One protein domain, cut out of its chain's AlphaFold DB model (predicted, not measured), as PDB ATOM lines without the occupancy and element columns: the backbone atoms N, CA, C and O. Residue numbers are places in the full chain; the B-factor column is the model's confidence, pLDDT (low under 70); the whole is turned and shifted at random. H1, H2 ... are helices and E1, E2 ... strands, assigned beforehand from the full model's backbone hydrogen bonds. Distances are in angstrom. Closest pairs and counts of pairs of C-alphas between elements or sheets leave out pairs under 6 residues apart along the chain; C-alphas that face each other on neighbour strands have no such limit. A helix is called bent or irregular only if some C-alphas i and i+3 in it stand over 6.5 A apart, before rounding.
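AT A GLANCE: This is residues 751 to 846 of the 856 residues of an uncharacterized protein of Limnoglobus roseus (UniProt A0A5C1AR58). The body is a strongly twisted antiparallel sheet of five strands, with the long, bent strand E2 running through its middle. The short helix H1 lies beyond the sheet at one end of the domain, and helix H2 leaves the opposite end, where its residues 841 to 846 stick out. The unnamed stretch 764 to 783 runs from H1 back to the sheet. The 96 printed residues have two named helices and five named strands, in the order H1 E1 E2 E3 E4 E5 H2, of mixed class; the sheet's order is E4 E3 E2 E1 E5. The whole is compact, with a radius of gyration of the C-alphas of 13.7 A and spans of 37 by 33 by 26 A.

HOW THE PARTS SIT: H1, residues 759 to 763, is not on the sheet. E1, residues 784 to 788, and E2, residues 799 to 807, form a hairpin, with N 800 and O 786 2.9 A apart. E2 bends by 72 degrees at residue 803, and its residues 806 to 807 pair antiparallel with residues 776 to 777. E3, residues 813 to 819, forms a hairpin with E2; N 814 and O 806 are 2.8 A apart. E4, residues 822 to 827, is an edge strand and forms a hairpin with E3, with N 826 and O 815 2.8 A apart. These four strands make a meander, each the antiparallel neighbour of the one before. E5, residues 831 to 836, is the other edge strand, antiparallel to E1 at 165 degrees, with N 785 and O 835 2.8 A apart. H2, residues 837 to 846, only grazes the sheet with its residues 837 to 842; its closest C-alpha pair with E1 is Ala 784 and Phe 837, 5.3 A. In H1 and H2 every O i to N i+4 pair is within hydrogen-bond range.

IN THESE COORDINATES: H1 begins at C-alpha 759 (87.017, 160.867, 18.475). E2 is 21.8 A long, E3 18.1 A, E4 15.1 A and H2 14.2 A; E1 and E5 measure 13.0 A and 13.4 A, and H1 6.1 A. H2 ends at C-alpha 846 (126.486, 158.389, 5.225).

THE WHOLE: The two C-alphas farthest apart, of Asp 760 and Glu 846, are 42.1 A apart. The link from H1 to E1, 20 residues, is long. The printed part has no cut, and no printed residue is under 70 in pLDDT.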
ATOM      1  N   ALA A 751      98.899 153.438  13.223       93.88
ATOM      2  CA  ALA A 751      99.174 153.683  11.809       93.88
ATOM      3  C   ALA A 751      98.707 155.087  11.384       93.88
ATOM      4  O   ALA A 751      97.710 155.600  11.891       93.88
ATOM      5  N   ALA A 752      99.392 155.692  10.410       92.62
ATOM      6  CA  ALA A 752      98.961 156.961   9.833       92.62
ATOM      7  C   ALA A 752      97.607 156.788   9.116       92.62
ATOM      8  O   ALA A 752      97.470 155.946   8.232       92.62
ATOM      9  N   LEU A 753      96.604 157.592   9.486       92.81
ATOM     10  CA  LEU A 753      95.224 157.422   9.009       92.81
ATOM     11  C   LEU A 753      94.970 157.955   7.589       92.81
ATOM     12  O   LEU A 753      93.896 157.713   7.046       92.81
ATOM     13  N   GLY A 754      95.899 158.711   6.992       94.31
ATOM     14  CA  GLY A 754      95.712 159.372   5.685       94.31
ATOM     15  C   GLY A 754      94.609 160.447   5.656       94.31
ATOM     16  O   GLY A 754      94.379 161.075   4.629       94.31
ATOM     17  N   ARG A 755      93.936 160.671   6.789       96.38
ATOM     18  CA  ARG A 755      92.896 161.672   7.050       96.38
ATOM     19  C   ARG A 755      93.034 162.169   8.491       96.38
ATOM     20  O   ARG A 755      93.730 161.535   9.283       96.38
ATOM     21  N   ALA A 756      92.341 163.251   8.831       97.12
ATOM     22  CA  ALA A 756      92.237 163.705  10.215       97.12
ATOM     23  C   ALA A 756      91.625 162.617  11.105       97.12
ATOM     24  O   ALA A 756      90.659 161.944  10.712       97.12
ATOM     25  N   ALA A 757      92.182 162.441  12.299       97.94
ATOM     26  CA  ALA A 757      91.631 161.544  13.295       97.94
ATOM     27  C   ALA A 757      90.308 162.084  13.851       97.94
ATOM     28  O   ALA A 757      90.114 163.291  14.022       97.94
ATOM     29  N   THR A 758      89.400 161.169  14.177       97.81
ATOM     30  CA  THR A 758      88.142 161.464  14.870       97.81
ATOM     31  C   THR A 758      88.193 160.998  16.326       97.81
ATOM     32  O   THR A 758      89.088 160.252  16.735       97.81
ATOM     33  N   ALA A 759      87.193 161.388  17.118       97.38
ATOM     34  CA  ALA A 759      87.017 160.867  18.475       97.38
ATOM     35  C   ALA A 759      86.897 159.333  18.507       97.38
ATOM     36  O   ALA A 759      87.410 158.694  19.428       97.38
ATOM     37  N   ASP A 760      86.282 158.728  17.487       96.94
ATOM     38  CA  ASP A 760      86.160 157.272  17.387       96.94
ATOM     39  C   ASP A 760      87.497 156.603  17.049       96.94
ATOM     40  O   ASP A 760      87.755 155.497  17.519       96.94
ATOM     41  N   ASP A 761      88.379 157.264  16.290       97.19
ATOM     42  CA  ASP A 761      89.735 156.756  16.058       97.19
ATOM     43  C   ASP A 761      90.561 156.749  17.346       97.19
ATOM     44  O   ASP A 761      91.242 155.764  17.626       97.19
ATOM     45  N   VAL A 762      90.466 157.804  18.161       96.88
ATOM     46  CA  VAL A 762      91.147 157.860  19.463       96.88
ATOM     47  C   VAL A 762      90.577 156.824  20.431       96.88
ATOM     48  O   VAL A 762      91.347 156.128  21.092       96.88
ATOM     49  N   ARG A 763      89.244 156.676  20.491       94.81
ATOM     50  CA  ARG A 763      88.574 155.676  21.342       94.81
ATOM     51  C   ARG A 763      88.939 154.246  20.946       94.81
ATOM     52  O   ARG A 763      89.077 153.397  21.814       94.81
ATOM     53  N   ALA A 764      89.111 153.990  19.652       94.81
ATOM     54  CA  ALA A 764      89.521 152.691  19.131       94.81
ATOM     55  C   ALA A 764      91.046 152.464  19.151       94.81
ATOM     56  O   ALA A 764      91.516 151.489  18.566       94.81
ATOM     57  N   GLY A 765      91.832 153.374  19.741       95.88
ATOM     58  CA  GLY A 765      93.291 153.254  19.799       95.88
ATOM     59  C   GLY A 765      93.990 153.351  18.435       95.88
ATOM     60  O   GLY A 765      95.135 152.925  18.298       95.88
ATOM     61  N   ARG A 766      93.316 153.898  17.415       97.12
ATOM     62  CA  ARG A 766      93.876 154.143  16.075       97.12
ATOM     63  C   ARG A 766      94.558 155.506  15.948       97.12
ATOM     64  O   ARG A 766      95.241 155.740  14.959       97.12
ATOM     65  N   ALA A 767      94.369 156.395  16.923       97.75
ATOM     66  CA  ALA A 767      94.984 157.718  16.978       97.75
ATOM     67  C   ALA A 767      95.357 158.116  18.418       97.75
ATOM     68  O   ALA A 767      94.731 157.696  19.397       97.75
ATOM     69  N   VAL A 768      96.376 158.964  18.552       97.94
ATOM     70  CA  VAL A 768      96.819 159.547  19.828       97.94
ATOM     71  C   VAL A 768      95.978 160.767  20.209       97.94
ATOM     72  O   VAL A 768      95.808 161.051  21.395       97.94
ATOM     73  N   PHE A 769      95.434 161.496  19.242       98.19
ATOM     74  CA  PHE A 769      94.535 162.625  19.486       98.19
ATOM     75  C   PHE A 769      93.623 162.860  18.281       98.19
ATOM     76  O   PHE A 769      93.811 162.237  17.240       98.19
ATOM     77  N   HIS A 770      92.632 163.737  18.434       97.88
ATOM     78  CA  HIS A 770      91.827 164.267  17.337       97.88
ATOM     79  C   HIS A 770      91.674 165.779  17.511       97.88
ATOM     80  O   HIS A 770      91.621 166.266  18.638       97.88
ATOM     81  N   LEU A 771      91.569 166.512  16.403       97.25
ATOM     82  CA  LEU A 771      91.246 167.946  16.388       97.25
ATOM     83  C   LEU A 771      89.780 168.138  15.985       97.25
ATOM     84  O   LEU A 771      89.468 168.817  15.013       97.25
ATOM     85  N   ASP A 772      88.889 167.411  16.663       95.12
ATOM     86  CA  ASP A 772      87.458 167.283  16.319       95.12
ATOM     87  C   ASP A 772      87.179 166.904  14.852       95.12
ATOM     88  O   ASP A 772      86.163 167.291  14.279       95.12
ATOM     89  N   GLY A 773      88.100 166.167  14.219       93.88
ATOM     90  CA  GLY A 773      88.029 165.832  12.793       93.88
ATOM     91  C   GLY A 773      88.240 167.020  11.847       93.88
ATOM     92  O   GLY A 773      88.046 166.869  10.646       93.88
ATOM     93  N   LYS A 774      88.629 168.192  12.367       96.31
ATOM     94  CA  LYS A 774      88.863 169.432  11.605       96.31
ATOM     95  C   LYS A 774      90.326 169.648  11.212       96.31
ATOM     96  O   LYS A 774      90.625 170.631  10.541       96.31
ATOM     97  N   GLY A 775      91.232 168.784  11.665       96.19
ATOM     98  CA  GLY A 775      92.640 168.833  11.277       96.19
ATOM     99  C   GLY A 775      92.865 168.405   9.826       96.19
ATOM    100  O   GLY A 775      91.956 167.936   9.142       96.19
ATOM    101  N   THR A 776      94.102 168.516   9.360       97.31
ATOM    102  CA  THR A 776      94.572 167.876   8.121       97.31
ATOM    103  C   THR A 776      95.883 167.143   8.398       97.31
ATOM    104  O   THR A 776      96.674 167.642   9.197       97.31
ATOM    105  N   PRO A 777      96.148 165.958   7.814       97.56
ATOM    106  CA  PRO A 777      97.436 165.290   7.992       97.56
ATOM    107  C   PRO A 777      98.595 166.214   7.600       97.56
ATOM    108  O   PRO A 777      98.574 166.802   6.519       97.56
ATOM    109  N   ALA A 778      99.596 166.349   8.469       97.00
ATOM    110  CA  ALA A 778     100.779 167.138   8.146       97.00
ATOM    111  C   ALA A 778     101.616 166.435   7.064       97.00
ATOM    112  O   ALA A 778     101.728 165.207   7.068       97.00
ATOM    113  N   ASP A 779     102.256 167.207   6.181       96.06
ATOM    114  CA  ASP A 779     103.174 166.689   5.156       96.06
ATOM    115  C   ASP A 779     104.511 166.258   5.787       96.06
ATOM    116  O   ASP A 779     105.528 166.957   5.751       96.06
ATOM    117  N   ARG A 780     104.479 165.128   6.499       95.00
ATOM    118  CA  ARG A 780     105.614 164.545   7.216       95.00
ATOM    119  C   ARG A 780     105.617 163.035   7.026       95.00
ATOM    120  O   ARG A 780     104.612 162.365   7.243       95.00
ATOM    121  N   SER A 781     106.785 162.485   6.708       96.06
ATOM    122  CA  SER A 781     106.972 161.034   6.694       96.06
ATOM    123  C   SER A 781     106.987 160.497   8.125       96.06
ATOM    124  O   SER A 781     107.863 160.854   8.916       96.06
ATOM    125  N   LEU A 782     106.036 159.620   8.444       96.56
ATOM    126  CA  LEU A 782     105.923 158.934   9.731       96.56
ATOM    127  C   LEU A 782     106.237 157.433   9.571       96.56
ATOM    128  O   LEU A 782     105.933 156.871   8.518       96.56
ATOM    129  N   PRO A 783     106.808 156.762  10.590       97.81
ATOM    130  CA  PRO A 783     107.208 157.311  11.887       97.81
ATOM    131  C   PRO A 783     108.430 158.244  11.805       97.81
ATOM    132  O   PRO A 783     109.278 158.137  10.914       97.81
ATOM    133  N   ALA A 784     108.508 159.168  12.761       98.00
ATOM    134  CA  ALA A 784     109.612 160.116  12.917       98.00
ATOM    135  C   ALA A 784     110.141 160.118  14.359       98.00
ATOM    136  O   ALA A 784     109.487 159.628  15.275       98.00
ATOM    137  N   ALA A 785     111.333 160.667  14.573       97.88
ATOM    138  CA  ALA A 785     111.939 160.865  15.881       97.88
ATOM    139  C   ALA A 785     112.045 162.357  16.200       97.88
ATOM    140  O   ALA A 785     112.282 163.169  15.305       97.88
ATOM    141  N   ALA A 786     111.930 162.705  17.478       97.75
ATOM    142  CA  ALA A 786     112.199 164.052  17.972       97.75
ATOM    143  C   ALA A 786     112.761 164.011  19.398       97.75
ATOM    144  O   ALA A 786     112.642 163.004  20.096       97.75
ATOM    145  N   GLY A 787     113.363 165.115  19.834       96.12
ATOM    146  CA  GLY A 787     113.617 165.391  21.248       96.12
ATOM    147  C   GLY A 787     112.550 166.331  21.802       96.12
ATOM    148  O   GLY A 787     112.184 167.299  21.130       96.12
ATOM    149  N   LEU A 788     112.067 166.089  23.021       94.94
ATOM    150  CA  LEU A 788     111.286 167.098  23.746       94.94
ATOM    151  C   LEU A 788     112.177 168.313  24.036       94.94
ATOM    152  O   LEU A 788     113.368 168.153  24.299       94.94
ATOM    153  N   LYS A 789     111.634 169.533  23.997       92.94
ATOM    154  CA  LYS A 789     112.397 170.714  24.422       92.94
ATOM    155  C   LYS A 789     112.925 170.512  25.845       92.94
ATOM    156  O   LYS A 789     112.206 170.048  26.726       92.94
ATOM    157  N   LYS A 790     114.212 170.822  26.019       81.19
ATOM    158  CA  LYS A 790     114.982 170.569  27.237       81.19
ATOM    159  C   LYS A 790     114.335 171.278  28.433       81.19
ATOM    160  O   LYS A 790     114.184 172.495  28.410       81.19
ATOM    161  N   ASP A 791     114.005 170.517  29.473       75.75
ATOM    162  CA  ASP A 791     113.900 171.063  30.828       75.75
ATOM    163  C   ASP A 791     115.328 171.395  31.277       75.75
ATOM    164  O   ASP A 791     116.214 170.546  31.144       75.75
ATOM    165  N   GLU A 792     115.574 172.613  31.769       74.50
ATOM    166  CA  GLU A 792     116.903 173.113  32.162       74.50
ATOM    167  C   GLU A 792     117.680 172.129  33.055       74.50
ATOM    168  O   GLU A 792     118.911 172.115  33.036       74.50
ATOM    169  N   LYS A 793     116.968 171.260  33.785       77.62
ATOM    170  CA  LYS A 793     117.527 170.280  34.722       77.62
ATOM    171  C   LYS A 793     117.967 168.945  34.111       77.62
ATOM    172  O   LYS A 793     118.642 168.184  34.798       77.62
ATOM    173  N   GLN A 794     117.594 168.615  32.873       77.62
ATOM    174  CA  GLN A 794     117.945 167.326  32.257       77.62
ATOM    175  C   GLN A 794     119.119 167.472  31.293       77.62
ATOM    176  O   GLN A 794     119.059 168.273  30.368       77.62
ATOM    177  N   GLU A 795     120.179 166.676  31.458       83.50
ATOM    178  CA  GLU A 795     121.375 166.747  30.604       83.50
ATOM    179  C   GLU A 795     121.059 166.444  29.129       83.50
ATOM    180  O   GLU A 795     121.556 167.129  28.229       83.50
ATOM    181  N   ARG A 796     120.166 165.476  28.879       84.94
ATOM    182  CA  ARG A 796     119.705 165.082  27.542       84.94
ATOM    183  C   ARG A 796     118.178 165.141  27.463       84.94
ATOM    184  O   ARG A 796     117.521 164.569  28.332       84.94
ATOM    185  N   PRO A 797     117.598 165.797  26.441       87.50
ATOM    186  CA  PRO A 797     116.152 165.830  26.275       87.50
ATOM    187  C   PRO A 797     115.599 164.419  26.020       87.50
ATOM    188  O   PRO A 797     116.194 163.671  25.237       87.50
ATOM    189  N   PRO A 798     114.449 164.047  26.614       91.75
ATOM    190  CA  PRO A 798     113.807 162.773  26.330       91.75
ATOM    191  C   PRO A 798     113.479 162.664  24.843       91.75
ATOM    192  O   PRO A 798     112.905 163.580  24.245       91.75
ATOM    193  N   ARG A 799     113.840 161.530  24.247       96.25
ATOM    194  CA  ARG A 799     113.542 161.229  22.849       96.25
ATOM    195  C   ARG A 799     112.167 160.582  22.733       96.25
ATOM    196  O   ARG A 799     111.742 159.835  23.613       96.25
ATOM    197  N   VAL A 800     111.471 160.889  21.645       97.94
ATOM    198  CA  VAL A 800     110.118 160.403  21.367       97.94
ATOM    199  C   VAL A 800     109.998 159.897  19.937       97.94
ATOM    200  O   VAL A 800     110.697 160.375  19.039       97.94
ATOM    201  N   VAL A 801     109.075 158.960  19.728       98.31
ATOM    202  CA  VAL A 801     108.639 158.517  18.398       98.31
ATOM    203  C   VAL A 801     107.330 159.221  18.061       98.31
ATOM    204  O   VAL A 801     106.366 159.145  18.817       98.31
ATOM    205  N   ILE A 802     107.287 159.912  16.930       98.38
ATOM    206  CA  ILE A 802     106.091 160.548  16.382       98.38
ATOM    207  C   ILE A 802     105.376 159.529  15.492       98.38
ATOM    208  O   ILE A 802     105.964 159.016  14.537       98.38
ATOM    209  N   VAL A 803     104.102 159.273  15.791       97.88
ATOM    210  CA  VAL A 803     103.247 158.302  15.079       97.88
ATOM    211  C   VAL A 803     102.003 158.931  14.443       97.88
ATOM    212  O   VAL A 803     101.331 158.294  13.641       97.88
ATOM    213  N   GLN A 804     101.708 160.192  14.763       98.25
ATOM    214  CA  GLN A 804     100.613 160.969  14.180       98.25
ATOM    215  C   GLN A 804     101.052 162.433  14.054       98.25
ATOM    216  O   GLN A 804     101.767 162.927  14.925       98.25
ATOM    217  N   ALA A 805     100.624 163.128  13.001       98.19
ATOM    218  CA  ALA A 805     100.873 164.554  12.806       98.19
ATOM    219  C   ALA A 805      99.682 165.189  12.076       98.19
ATOM    220  O   ALA A 805      99.335 164.752  10.979       98.19
ATOM    221  N   GLU A 806      99.059 166.202  12.674       98.31
ATOM    222  CA  GLU A 806      97.921 166.920  12.090       98.31
ATOM    223  C   GLU A 806      98.090 168.430  12.255       98.31
ATOM    224  O   GLU A 806      98.484 168.894  13.322       98.31
ATOM    225  N   VAL A 807      97.776 169.189  11.209       98.25
ATOM    226  CA  VAL A 807      97.707 170.652  11.217       98.25
ATOM    227  C   VAL A 807      96.289 171.061  11.598       98.25
ATOM    228  O   VAL A 807      95.327 170.650  10.941       98.25
ATOM    229  N   GLY A 808      96.158 171.829  12.676       97.25
ATOM    230  CA  GLY A 808      94.878 172.345  13.146       97.25
ATOM    231  C   GLY A 808      94.327 173.489  12.286       97.25
ATOM    232  O   GLY A 808      95.034 174.033  11.437       97.25
ATOM    233  N   PRO A 809      93.063 173.898  12.509       96.31
ATOM    234  CA  PRO A 809      92.470 175.060  11.836       96.31
ATOM    235  C   PRO A 809      93.201 176.389  12.096       96.31
ATOM    236  O   PRO A 809      93.033 177.340  11.340       96.31
ATOM    237  N   ASP A 810      93.989 176.459  13.168       96.19
ATOM    238  CA  ASP A 810      94.862 177.575  13.543       96.19
ATOM    239  C   ASP A 810      96.229 177.551  12.836       96.19
ATOM    240  O   ASP A 810      97.032 178.467  13.008       96.19
ATOM    241  N   GLY A 811      96.496 176.518  12.031       97.06
ATOM    242  CA  GLY A 811      97.770 176.305  11.354       97.06
ATOM    243  C   GLY A 811      98.866 175.709  12.241       97.06
ATOM    244  O   GLY A 811      99.973 175.503  11.744       97.06
ATOM    245  N   GLU A 812      98.605 175.409  13.521       97.81
ATOM    246  CA  GLU A 812      99.590 174.764  14.395       97.81
ATOM    247  C   GLU A 812      99.618 173.249  14.141       97.81
ATOM    248  O   GLU A 812      98.591 172.563  14.156       97.81
ATOM    249  N   THR A 813     100.813 172.692  13.925       98.25
ATOM    250  CA  THR A 813     100.991 171.239  13.830       98.25
ATOM    251  C   THR A 813     100.997 170.620  15.227       98.25
ATOM    252  O   THR A 813     101.837 170.945  16.069       98.25
ATOM    253  N   THR A 814     100.102 169.663  15.463       98.31
ATOM    254  CA  THR A 814     100.094 168.805  16.651       98.31
ATOM    255  C   THR A 814     100.597 167.407  16.294       98.31
ATOM    256  O   THR A 814     100.218 166.825  15.280       98.31
ATOM    257  N   PHE A 815     101.446 166.845  17.148       98.38
ATOM    258  CA  PHE A 815     102.046 165.526  16.995       98.38
ATOM    259  C   PHE A 815     101.552 164.552  18.059       98.38
ATOM    260  O   PHE A 815     101.499 164.872  19.244       98.38
ATOM    261  N   GLY A 816     101.255 163.323  17.650       98.31
ATOM    262  CA  GLY A 816     101.028 162.198  18.543       98.31
ATOM    263  C   GLY A 816     102.355 161.511  18.801       98.31
ATOM    264  O   GLY A 816     102.945 160.949  17.874       98.31
ATOM    265  N   VAL A 817     102.832 161.577  20.042       98.31
ATOM    266  CA  VAL A 817     104.148 161.067  20.427       98.31
ATOM    267  C   VAL A 817     104.040 159.893  21.389       98.31
ATOM    268  O   VAL A 817     103.213 159.893  22.304       98.31
ATOM    269  N   ILE A 818     104.924 158.917  21.201       98.25
ATOM    270  CA  ILE A 818     105.206 157.827  22.128       98.25
ATOM    271  C   ILE A 818     106.533 158.162  22.815       98.25
ATOM    272  O   ILE A 818     107.581 158.231  22.170       98.25
ATOM    273  N   ALA A 819     106.475 158.403  24.121       96.69
ATOM    274  CA  ALA A 819     107.622 158.585  25.002       96.69
ATOM    275  C   ALA A 819     107.720 157.398  25.968       96.69
ATOM    276  O   ALA A 819     106.743 156.676  26.166       96.69
ATOM    277  N   LYS A 820     108.870 157.226  26.631       93.44
ATOM    278  CA  LYS A 820     109.069 156.156  27.626       93.44
ATOM    279  C   LYS A 820     108.001 156.157  28.731       93.44
ATOM    280  O   LYS A 820     107.653 155.097  29.230       93.44
ATOM    281  N   ASP A 821     107.484 157.330  29.087       89.00
ATOM    282  CA  ASP A 821     106.579 157.576  30.214       89.00
ATOM    283  C   ASP A 821     105.157 158.011  29.813       89.00
ATOM    284  O   ASP A 821     104.361 158.376  30.679       89.00
ATOM    285  N   GLY A 822     104.816 158.011  28.521       95.00
ATOM    286  CA  GLY A 822     103.465 158.366  28.090       95.00
ATOM    287  C   GLY A 822     103.240 158.369  26.581       95.00
ATOM    288  O   GLY A 822     104.154 158.628  25.800       95.00
ATOM    289  N   VAL A 823     101.980 158.178  26.179       97.44
ATOM    290  CA  VAL A 823     101.495 158.423  24.810       97.44
ATOM    291  C   VAL A 823     100.547 159.623  24.811       97.44
ATOM    292  O   VAL A 823      99.492 159.586  25.447       97.44
ATOM    293  N   ARG A 824     100.927 160.714  24.135       97.31
ATOM    294  CA  ARG A 824     100.251 162.021  24.260       97.31
ATOM    295  C   ARG A 824     100.370 162.891  23.011       97.31
ATOM    296  O   ARG A 824     101.261 162.686  22.194       97.31
ATOM    297  N   ALA A 825      99.484 163.876  22.897       97.88
ATOM    298  CA  ALA A 825      99.604 164.953  21.919       97.88
ATOM    299  C   ALA A 825     100.635 165.993  22.382       97.88
ATOM    300  O   ALA A 825     100.726 166.281  23.579       97.88
ATOM    301  N   ARG A 826     101.399 166.555  21.446       97.88
ATOM    302  CA  ARG A 826     102.373 167.627  21.674       97.88
ATOM    303  C   ARG A 826     102.352 168.615  20.507       97.88
ATOM    304  O   ARG A 826     102.442 168.161  19.368       97.88
ATOM    305  N   PRO A 827     102.265 169.930  20.745       97.81
ATOM    306  CA  PRO A 827     102.413 170.902  19.668       97.81
ATOM    307  C   PRO A 827     103.855 170.904  19.132       97.81
ATOM    308  O   PRO A 827     104.799 170.620  19.876       97.81
ATOM    309  N   GLU A 828     104.055 171.253  17.857       97.50
ATOM    310  CA  GLU A 828     105.376 171.290  17.198       97.50
ATOM    311  C   GLU A 828     106.403 172.108  17.981       97.50
ATOM    312  O   GLU A 828     107.558 171.709  18.121       97.50
ATOM    313  N   ARG A 829     105.958 173.213  18.584       96.44
ATOM    314  CA  ARG A 829     106.798 174.087  19.407       96.44
ATOM    315  C   ARG A 829     107.358 173.427  20.669       96.44
ATOM    316  O   ARG A 829     108.218 174.042  21.286       96.44
ATOM    317  N   GLU A 830     106.910 172.243  21.080       96.75
ATOM    318  CA  GLU A 830     107.486 171.478  22.201       96.75
ATOM    319  C   GLU A 830     108.521 170.436  21.746       96.75
ATOM    320  O   GLU A 830     109.162 169.796  22.582       96.75
ATOM    321  N   LEU A 831     108.714 170.276  20.435       97.19
ATOM    322  CA  LEU A 831     109.617 169.296  19.843       97.19
ATOM    323  C   LEU A 831     110.833 169.971  19.201       97.19
ATOM    324  O   LEU A 831     110.814 171.140  18.815       97.19
ATOM    325  N   THR A 832     111.927 169.222  19.098       96.06
ATOM    326  CA  THR A 832     113.182 169.643  18.464       96.06
ATOM    327  C   THR A 832     113.757 168.510  17.628       96.06
ATOM    328  O   THR A 832     113.556 167.334  17.939       96.06
ATOM    329  N   GLY A 833     114.477 168.863  16.558       95.44
ATOM    330  CA  GLY A 833     115.195 167.891  15.730       95.44
ATOM    331  C   GLY A 833     114.296 166.814  15.118       95.44
ATOM    332  O   GLY A 833     114.694 165.653  15.093       95.44
ATOM    333  N   ILE A 834     113.089 167.187  14.674       97.50
ATOM    334  CA  ILE A 834     112.142 166.260  14.043       97.50
ATOM    335  C   ILE A 834     112.776 165.695  12.767       97.50
ATOM    336  O   ILE A 834     113.058 166.445  11.833       97.50
ATOM    337  N   LYS A 835     112.991 164.379  12.724       97.62
ATOM    338  CA  LYS A 835     113.550 163.663  11.567       97.62
ATOM    339  C   LYS A 835     112.765 162.391  11.305       97.62
ATOM    340  O   LYS A 835     112.467 161.655  12.245       97.62
ATOM    341  N   SER A 836     112.452 162.099  10.045       97.75
ATOM    342  CA  SER A 836     111.828 160.818   9.706       97.75
ATOM    343  C   SER A 836     112.807 159.663   9.944       97.75
ATOM    344  O   SER A 836     114.026 159.857   9.965       97.75
ATOM    345  N   PHE A 837     112.305 158.439  10.099       96.94
ATOM    346  CA  PHE A 837     113.197 157.275  10.181       96.94
ATOM    347  C   PHE A 837     114.028 157.083   8.905       96.94
ATOM    348  O   PHE A 837     115.195 156.711   8.996       96.94
ATOM    349  N   VAL A 838     113.474 157.433   7.741       96.62
ATOM    350  CA  VAL A 838     114.185 157.409   6.454       96.62
ATOM    351  C   VAL A 838     115.384 158.364   6.467       96.62
ATOM    352  O   VAL A 838     116.466 158.005   5.998       96.62
ATOM    353  N   ASP A 839     115.231 159.557   7.051       96.69
ATOM    354  CA  ASP A 839     116.332 160.515   7.196       96.69
ATOM    355  C   ASP A 839     117.430 159.981   8.118       96.69
ATOM    356  O   ASP A 839     118.609 160.058   7.778       96.69
ATOM    357  N   LEU A 840     117.051 159.376   9.248       95.75
ATOM    358  CA  LEU A 840     118.003 158.770  10.184       95.75
ATOM    359  C   LEU A 840     118.759 157.583   9.569       95.75
ATOM    360  O   LEU A 840     119.948 157.404   9.837       95.75
ATOM    361  N   ASP A 841     118.096 156.767   8.746       93.81
ATOM    362  CA  ASP A 841     118.732 155.666   8.015       93.81
ATOM    363  C   ASP A 841     119.743 156.184   6.986       93.81
ATOM    364  O   ASP A 841     120.835 155.625   6.846       93.81
ATOM    365  N   ARG A 842     119.403 157.264   6.274       96.81
ATOM    366  CA  ARG A 842     120.308 157.924   5.325       96.81
ATOM    367  C   ARG A 842     121.537 158.493   6.033       96.81
ATOM    368  O   ARG A 842     122.653 158.189   5.616       96.81
ATOM    369  N   GLU A 843     121.349 159.229   7.127       95.31
ATOM    370  CA  GLU A 843     122.448 159.789   7.927       95.31
ATOM    371  C   GLU A 843     123.369 158.694   8.483       95.31
ATOM    372  O   GLU A 843     124.592 158.821   8.415       95.31
ATOM    373  N   ALA A 844     122.805 157.585   8.974       92.69
ATOM    374  CA  ALA A 844     123.589 156.453   9.468       92.69
ATOM    375  C   ALA A 844     124.437 155.804   8.359       92.69
ATOM    376  O   ALA A 844     125.611 155.501   8.577       92.69
ATOM    377  N   LYS A 845     123.878 155.640   7.151       94.31
ATOM    378  CA  LYS A 845     124.612 155.124   5.982       94.31
ATOM    379  C   LYS A 845     125.719 156.076   5.532       94.31
ATOM    380  O   LYS A 845     126.802 155.623   5.172       94.31
ATOM    381  N   GLU A 846     125.471 157.381   5.547       95.69
ATOM    382  CA  GLU A 846     126.486 158.389   5.225       95.69
ATOM    383  C   GLU A 846     127.615 158.413   6.263       95.69
ATOM    384  O   GLU A 846     128.786 158.478   5.889       95.69
TER     385      GLU A 846